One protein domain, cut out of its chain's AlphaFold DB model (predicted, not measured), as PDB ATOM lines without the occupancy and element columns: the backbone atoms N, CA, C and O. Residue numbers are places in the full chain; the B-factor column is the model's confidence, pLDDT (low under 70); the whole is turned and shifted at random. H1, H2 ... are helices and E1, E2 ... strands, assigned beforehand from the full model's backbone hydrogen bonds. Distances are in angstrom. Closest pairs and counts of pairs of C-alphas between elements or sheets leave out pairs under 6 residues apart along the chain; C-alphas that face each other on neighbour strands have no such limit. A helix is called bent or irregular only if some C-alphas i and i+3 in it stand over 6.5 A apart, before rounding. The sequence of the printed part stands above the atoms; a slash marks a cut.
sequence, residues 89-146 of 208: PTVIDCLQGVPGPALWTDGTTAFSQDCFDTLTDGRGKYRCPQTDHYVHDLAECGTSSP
ATOM      1  N   PRO A  89      27.178  -1.952  29.813       70.62
ATOM      2  CA  PRO A  89      27.611  -1.142  30.927       70.62
ATOM      3  C   PRO A  89      29.098  -0.862  30.726       70.62
ATOM      4  O   PRO A  89      29.904  -1.778  30.596       70.62
ATOM      5  N   THR A  90      29.450   0.412  30.618       80.25
ATOM      6  CA  THR A  90      30.841   0.828  30.443       80.25
ATOM      7  C   THR A  90      31.391   1.276  31.782       80.25
ATOM      8  O   THR A  90      30.658   1.662  32.697       80.25
ATOM      9  N   VAL A  91      32.704   1.177  31.917       88.38
ATOM     10  CA  VAL A  91      33.414   1.638  33.103       88.38
ATOM     11  C   VAL A  91      33.418   3.165  33.096       88.38
ATOM     12  O   VAL A  91      33.927   3.774  32.159       88.38
ATOM     13  N   ILE A  92      32.840   3.777  34.130       90.25
ATOM     14  CA  ILE A  92      32.892   5.228  34.344       90.25
ATOM     15  C   ILE A  92      34.211   5.603  35.015       90.25
ATOM     16  O   ILE A  92      34.892   6.516  34.556       90.25
ATOM     17  N   ASP A  93      34.536   4.939  36.126       88.19
ATOM     18  CA  ASP A  93      35.689   5.296  36.952       88.19
ATOM     19  C   ASP A  93      36.248   4.078  37.693       88.19
ATOM     20  O   ASP A  93      35.498   3.201  38.122       88.19
ATOM     21  N   CYS A  94      37.564   4.027  37.869       91.06
ATOM     22  CA  CYS A  94      38.217   2.981  38.647       91.06
ATOM     23  C   CYS A  94      38.248   3.387  40.121       91.06
ATOM     24  O   CYS A  94      38.746   4.459  40.466       91.06
ATOM     25  N   LEU A  95      37.770   2.520  41.019       87.19
ATOM     26  CA  LEU A  95      37.829   2.820  42.448       87.19
ATOM     27  C   LEU A  95      39.290   2.829  42.909       87.19
ATOM     28  O   LEU A  95      40.030   1.856  42.755       87.19
ATOM     29  N   GLN A  96      39.708   3.945  43.503       77.62
ATOM     30  CA  GLN A  96      41.081   4.109  43.960       77.62
ATOM     31  C   GLN A  96      41.378   3.220  45.175       77.62
ATOM     32  O   GLN A  96      40.563   3.075  46.085       77.62
ATOM     33  N   GLY A  97      42.579   2.641  45.201       71.31
ATOM     34  CA  GLY A  97      43.106   1.881  46.340       71.31
ATOM     35  C   GLY A  97      42.996   0.358  46.221       71.31
ATOM     36  O   GLY A  97      43.837  -0.339  46.785       71.31
ATOM     37  N   VAL A  98      42.057  -0.176  45.433       77.81
ATOM     38  CA  VAL A  98      41.924  -1.626  45.201       77.81
ATOM     39  C   VAL A  98      41.934  -1.898  43.694       77.81
ATOM     40  O   VAL A  98      41.110  -1.331  42.986       77.81
ATOM     41  N   PRO A  99      42.849  -2.734  43.167       83.25
ATOM     42  CA  PRO A  99      42.847  -3.078  41.748       83.25
ATOM     43  C   PRO A  99      41.624  -3.930  41.400       83.25
ATOM     44  O   PRO A  99      41.353  -4.928  42.070       83.25
ATOM     45  N   GLY A 100      40.896  -3.545  40.352       84.50
ATOM     46  CA  GLY A 100      39.744  -4.294  39.848       84.50
ATOM     47  C   GLY A 100      38.390  -3.594  39.979       84.50
ATOM     48  O   GLY A 100      37.728  -3.443  38.958       84.50
ATOM     49  N   PRO A 101      37.915  -3.178  41.167       89.31
ATOM     50  CA  PRO A 101      36.600  -2.558  41.282       89.31
ATOM     51  C   PRO A 101      36.517  -1.243  40.501       89.31
ATOM     52  O   PRO A 101      37.366  -0.360  40.611       89.31
ATOM     53  N   ALA A 102      35.443  -1.123  39.734       92.56
ATOM     54  CA  ALA A 102      35.117   0.029  38.921       92.56
ATOM     55  C   ALA A 102      33.661   0.429  39.154       92.56
ATOM     56  O   ALA A 102      32.826  -0.430  39.435       92.56
ATOM     57  N   LEU A 103      33.367   1.719  39.043       91.31
ATOM     58  CA  LEU A 103      32.020   2.256  38.958       91.31
ATOM     59  C   LEU A 103      31.534   2.108  37.515       91.31
ATOM     60  O   LEU A 103      32.176   2.595  36.584       91.31
ATOM     61  N   TRP A 104      30.402   1.445  37.337       87.88
ATOM     62  CA  TRP A 104      29.808   1.172  36.032       87.88
ATOM     63  C   TRP A 104      28.713   2.187  35.708       87.88
ATOM     64  O   TRP A 104      28.170   2.851  36.594       87.88
ATOM     65  N   THR A 105      28.350   2.302  34.429       86.38
ATOM     66  CA  THR A 105      27.260   3.190  33.980       86.38
ATOM     67  C   THR A 105      25.889   2.872  34.568       86.38
ATOM     68  O   THR A 105      25.005   3.722  34.528       86.38
ATOM     69  N   ASP A 106      25.706   1.682  35.136       84.50
ATOM     70  CA  ASP A 106      24.505   1.281  35.872       84.50
ATOM     71  C   ASP A 106      24.527   1.716  37.357       84.50
ATOM     72  O   ASP A 106      23.597   1.422  38.110       84.50
ATOM     73  N   GLY A 107      25.574   2.436  37.783       84.50
ATOM     74  CA  GLY A 107      25.788   2.883  39.158       84.50
ATOM     75  C   GLY A 107      26.284   1.784  40.100       84.50
ATOM     76  O   GLY A 107      26.476   2.047  41.289       84.50
ATOM     77  N   THR A 108      26.499   0.563  39.605       88.56
ATOM     78  CA  THR A 108      27.039  -0.533  40.408       88.56
ATOM     79  C   THR A 108      28.560  -0.462  40.480       88.56
ATOM     80  O   THR A 108      29.225   0.165  39.654       88.56
ATOM     81  N   THR A 109      29.124  -1.100  41.508       89.56
ATOM     82  CA  THR A 109      30.566  -1.337  41.584       89.56
ATOM     83  C   THR A 109      30.834  -2.807  41.306       89.56
ATOM     84  O   THR A 109      30.336  -3.681  42.015       89.56
ATOM     85  N   ALA A 110      31.596  -3.093  40.257       89.50
ATOM     86  CA  ALA A 110      31.963  -4.456  39.880       89.50
ATOM     87  C   ALA A 110      33.380  -4.499  39.299       89.50
ATOM     88  O   ALA A 110      33.965  -3.465  38.978       89.50
ATOM     89  N   PHE A 111      33.953  -5.697  39.210       89.31
ATOM     90  CA  PHE A 111      35.317  -5.899  38.729       89.31
ATOM     91  C   PHE A 111      35.436  -5.584  37.232       89.31
ATOM     92  O   PHE A 111      34.765  -6.208  36.417       89.31
ATOM     93  N   SER A 112      36.338  -4.671  36.881       89.06
ATOM     94  CA  SER A 112      36.785  -4.404  35.519       89.06
ATOM     95  C   SER A 112      38.245  -4.815  35.355       89.06
ATOM     96  O   SER A 112      39.107  -4.421  36.148       89.06
ATOM     97  N   GLN A 113      38.529  -5.561  34.285       88.06
ATOM     98  CA  GLN A 113      39.894  -5.936  33.918       88.06
ATOM     99  C   GLN A 113      40.750  -4.702  33.596       88.06
ATOM    100  O   GLN A 113      41.900  -4.644  34.008       88.06
ATOM    101  N   ASP A 114      40.177  -3.678  32.964       85.81
ATOM    102  CA  ASP A 114      40.894  -2.448  32.601       85.81
ATOM    103  C   ASP A 114      41.336  -1.655  33.844       85.81
ATOM    104  O   ASP A 114      42.466  -1.173  33.943       85.81
ATOM    105  N   CYS A 115      40.480  -1.611  34.871       87.75
ATOM    106  CA  CYS A 115      40.828  -1.010  36.158       87.75
ATOM    107  C   CYS A 115      41.814  -1.861  36.955       87.75
ATOM    108  O   CYS A 115      42.624  -1.328  37.713       87.75
ATOM    109  N   PHE A 116      41.758  -3.185  36.812       87.56
ATOM    110  CA  PHE A 116      42.771  -4.059  37.382       87.56
ATOM    111  C   PHE A 116      44.134  -3.795  36.740       87.56
ATOM    112  O   PHE A 116      45.103  -3.551  37.459       87.56
ATOM    113  N   ASP A 117      44.198  -3.774  35.412       85.31
ATOM    114  CA  ASP A 117      45.431  -3.604  34.652       85.31
ATOM    115  C   ASP A 117      46.017  -2.206  34.881       85.31
ATOM    116  O   ASP A 117      47.166  -2.098  35.288       85.31
ATOM    117  N   THR A 118      45.216  -1.141  34.787       82.12
ATOM    118  CA  THR A 118      45.672   0.244  35.017       82.12
ATOM    119  C   THR A 118      46.267   0.446  36.411       82.12
ATOM    120  O   THR A 118      47.267   1.144  36.572       82.12
ATOM    121  N   LEU A 119      45.675  -0.163  37.445       77.25
ATOM    122  CA  LEU A 119      46.189  -0.039  38.807       77.25
ATOM    123  C   LEU A 119      47.330  -1.021  39.102       77.25
ATOM    124  O   LEU A 119      48.022  -0.835  40.101       77.25
ATOM    125  N   THR A 120      47.506  -2.097  38.339       78.94
ATOM    126  CA  THR A 120      48.585  -3.080  38.559       78.94
ATOM    127  C   THR A 120      49.766  -2.899  37.613       78.94
ATOM    128  O   THR A 120      50.835  -3.450  37.891       78.94
ATOM    129  N   ASP A 121      49.620  -2.080  36.572       78.62
ATOM    130  CA  ASP A 121      50.684  -1.784  35.625       78.62
ATOM    131  C   ASP A 121      51.876  -1.147  36.354       78.62
ATOM    132  O   ASP A 121      51.757  -0.173  37.100       78.62
ATOM    133  N   GLY A 122      53.038  -1.784  36.231       70.25
ATOM    134  CA  GLY A 122      54.270  -1.376  36.908       70.25
ATOM    135  C   GLY A 122      54.363  -1.646  38.418       70.25
ATOM    136  O   GLY A 122      55.431  -1.403  38.981       70.25
ATOM    137  N   ARG A 123      53.332  -2.187  39.097       75.44
ATOM    138  CA  ARG A 123      53.440  -2.540  40.534       75.44
ATOM    139  C   ARG A 123      54.392  -3.710  40.796       75.44
ATOM    140  O   ARG A 123      54.919  -3.814  41.893       75.44
ATOM    141  N   GLY A 124      54.671  -4.550  39.803       77.06
ATOM    142  CA  GLY A 124      55.471  -5.760  39.973       77.06
ATOM    143  C   GLY A 124      54.621  -6.960  40.409       77.06
ATOM    144  O   GLY A 124      53.585  -6.828  41.058       77.06
ATOM    145  N   LYS A 125      55.031  -8.162  39.993       83.50
ATOM    146  CA  LYS A 125      54.231  -9.393  40.117       83.50
ATOM    147  C   LYS A 125      54.166  -9.936  41.547       83.50
ATOM    148  O   LYS A 125      53.243 -10.678  41.883       83.50
ATOM    149  N   TYR A 126      55.155  -9.624  42.376       81.81
ATOM    150  CA  TYR A 126      55.337 -10.284  43.659       81.81
ATOM    151  C   TYR A 126      55.141  -9.310  44.816       81.81
ATOM    152  O   TYR A 126      55.824  -8.294  44.889       81.81
ATOM    153  N   ARG A 127      54.235  -9.646  45.745       85.75
ATOM    154  CA  ARG A 127      54.099  -8.938  47.026       85.75
ATOM    155  C   ARG A 127      55.176  -9.419  47.987       85.75
ATOM    156  O   ARG A 127      55.301 -10.622  48.228       85.75
ATOM    157  N   CYS A 128      55.917  -8.484  48.560       84.81
ATOM    158  CA  CYS A 128      56.965  -8.796  49.512       84.81
ATOM    159  C   CYS A 128      56.396  -9.337  50.832       84.81
ATOM    160  O   CYS A 128      55.393  -8.818  51.329       84.81
ATOM    161  N   PRO A 129      57.008 -10.376  51.432       85.12
ATOM    162  CA  PRO A 129      56.551 -10.909  52.711       85.12
ATOM    163  C   PRO A 129      56.505  -9.812  53.781       85.12
ATOM    164  O   PRO A 129      57.421  -9.003  53.877       85.12
ATOM    165  N   GLN A 130      55.441  -9.800  54.586       79.62
ATOM    166  CA  GLN A 130      55.237  -8.859  55.699       79.62
ATOM    167  C   GLN A 130      55.170  -7.363  55.328       79.62
ATOM    168  O   GLN A 130      55.181  -6.528  56.228       79.62
ATOM    169  N   THR A 131      55.056  -7.006  54.044       78.00
ATOM    170  CA  THR A 131      54.924  -5.605  53.608       78.00
ATOM    171  C   THR A 131      53.877  -5.461  52.501       78.00
ATOM    172  O   THR A 131      53.475  -6.443  51.874       78.00
ATOM    173  N   ASP A 132      53.437  -4.230  52.242       76.62
ATOM    174  CA  ASP A 132      52.535  -3.894  51.128       76.62
ATOM    175  C   ASP A 132      53.283  -3.446  49.864       76.62
ATOM    176  O   ASP A 132      52.698  -2.881  48.940       76.62
ATOM    177  N   HIS A 133      54.588  -3.716  49.810       82.25
ATOM    178  CA  HIS A 133      55.434  -3.393  48.673       82.25
ATOM    179  C   HIS A 133      55.378  -4.511  47.625       82.25
ATOM    180  O   HIS A 133      55.492  -5.697  47.953       82.25
ATOM    181  N   TYR A 134      55.231  -4.133  46.356       84.38
ATOM    182  CA  TYR A 134      55.261  -5.053  45.221       84.38
ATOM    183  C   TYR A 134      56.532  -4.818  44.396       84.38
ATOM    184  O   TYR A 134      57.014  -3.692  44.281       84.38
ATOM    185  N   VAL A 135      57.116  -5.899  43.885       84.75
ATOM    186  CA  VAL A 135      58.381  -5.897  43.135       84.75
ATOM    187  C   VAL A 135      58.293  -6.787  41.902       84.75
ATOM    188  O   VAL A 135      57.438  -7.676  41.804       84.75
ATOM    189  N   HIS A 136      59.185  -6.547  40.940       84.56
ATOM    190  CA  HIS A 136      59.254  -7.341  39.713       84.56
ATOM    191  C   HIS A 136      59.986  -8.670  39.946       84.56
ATOM    192  O   HIS A 136      59.596  -9.681  39.359       84.56
ATOM    193  N   ASP A 137      60.968  -8.686  40.854       82.69
ATOM    194  CA  ASP A 137      61.686  -9.882  41.304       82.69
ATOM    195  C   ASP A 137      61.604 -10.016  42.833       82.69
ATOM    196  O   ASP A 137      61.832  -9.060  43.570       82.69
ATOM    197  N   LEU A 138      61.314 -11.224  43.326       81.81
ATOM    198  CA  LEU A 138      61.230 -11.548  44.753       81.81
ATOM    199  C   LEU A 138      62.532 -11.220  45.512       81.81
ATOM    200  O   LEU A 138      62.494 -10.955  46.714       81.81
ATOM    201  N   ALA A 139      63.676 -11.208  44.817       82.00
ATOM    202  CA  ALA A 139      64.970 -10.819  45.375       82.00
ATOM    203  C   ALA A 139      65.057  -9.329  45.773       82.00
ATOM    204  O   ALA A 139      65.890  -8.966  46.603       82.00
ATOM    205  N   GLU A 140      64.193  -8.467  45.235       78.81
ATOM    206  CA  GLU A 140      64.173  -7.024  45.521       78.81
ATOM    207  C   GLU A 140      63.431  -6.687  46.827       78.81
ATOM    208  O   GLU A 140      63.503  -5.566  47.324       78.81
ATOM    209  N   CYS A 141      62.756  -7.660  47.451       78.50
ATOM    210  CA  CYS A 141      61.954  -7.436  48.658       78.50
ATOM    211  C   CYS A 141      62.732  -7.014  49.913       78.50
ATOM    212  O   CYS A 141      62.115  -6.677  50.922       78.50
ATOM    213  N   GLY A 142      64.064  -7.028  49.873       67.56
ATOM    214  CA  GLY A 142      64.924  -6.620  50.984       67.56
ATOM    215  C   GLY A 142      65.785  -5.388  50.711       67.56
ATOM    216  O   GLY A 142      66.491  -4.949  51.612       67.56
ATOM    217  N   THR A 143      65.769  -4.831  49.495       63.22
ATOM    218  CA  THR A 143      66.680  -3.737  49.103       63.22
ATOM    219  C   THR A 143      66.076  -2.346  49.288       63.22
ATOM    220  O   THR A 143      66.811  -1.361  49.273       63.22
ATOM    221  N   SER A 144      64.759  -2.266  49.492       60.09
ATOM    222  CA  SER A 144      64.000  -1.009  49.561       60.09
ATOM    223  C   SER A 144      63.595  -0.594  50.977       60.09
ATOM    224  O   SER A 144      62.903   0.411  51.129       60.09
ATOM    225  N   SER A 145      63.987  -1.341  52.021       62.28
ATOM    226  CA  SER A 145      63.823  -0.830  53.387       62.28
ATOM    227  C   SER A 145      64.758   0.366  53.564       62.28
ATOM    228  O   SER A 145      65.968   0.190  53.391       62.28
ATOM    229  N   PRO A 146      64.242   1.573  53.869       60.88
ATOM    230  CA  PRO A 146      65.101   2.704  54.177       60.88
ATOM    231  C   PRO A 146      66.008   2.303  55.338       60.88
ATOM    232  O   PRO A 146      65.538   1.763  56.340       60.88
TER     233      PRO A 146
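Overview. This is residues 89 to 146 of the 208 residues of a protein of Corynebacterium variabile (strain DSM 44702 / CIP 107183 / JCM 12073 / NCIMB 30131) (UniProt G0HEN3). Picture a thin rod: at one end a small meander sheet, E1, E2 and E3, with the short helix H1 on it, and at the other a long loop region with the small helix H2. H1 has the centre nearest the mean of the C-alphas, and residues 121 to 137, a long stretch with no named element, run from it to H2. The printed part has 58 residues, with three named strands and two named helices in the order E1, E2, E3, H1, H2 along the chain; the antiparallel sheet has the order E1 - E2 - E3, each strand the antiparallel neighbour of the one before. The class is mixed, with 24 residues in named elements, under half; the whole is loose, radius of gyration of the C-alphas 14.5 A, and spans 44 by 15 by 15 A.

Arrangement. Look first at E2, residues 101 to 104, the inner strand. It forms a hairpin with E1, residues 91 to 94, at 148 degrees, with N 92 and O 103 within hydrogen-bond range at 2.8 A. It forms another with E3, residues 109 to 111, at 125 degrees, with N 102 and O 110 at 2.9 A. H1, residues 113 to 120, is on the sheet at a height over the sheet of 8.5 A; it lies, only just, over E1 and E2, with 3 C-alphas falling on each. Its closest C-alphas to E1 are Cys 115 and Cys 94, 5.4 A apart. H2, residues 138 to 142, is apart from H1 and not on the sheet. Every O i to N i+4 pair in H1 is within hydrogen-bond range; H2 has 0 of 1, and 1 of 2 O i to N i+3 pairs. Short antiparallel pairing joins residues 126 to 127 with 134 to 135.

Along the chain. Find C-alpha 91 at (33.414, 1.638, 33.103), where E1 begins; it is 7.5 A long, E2 9.4 A and E3 7.2 A. H1 runs 10.3 A from C-alpha 113 at (39.894, -5.936, 33.918). H2, 8.8 A, ends at C-alpha 142, (64.924, -6.620, 50.984), and is irregular: C-alphas 139 and 142 are 7.0 A apart.

Size, cuts and confidence. The two C-alphas farthest apart, of Asp 106 and Pro 146, are 44.6 A apart. The printed part has no cut, and the link from H1 to H2 is long, 17 residues. Mean pLDDT of the printed part is 81.7; residues 142 to 146 are under 70.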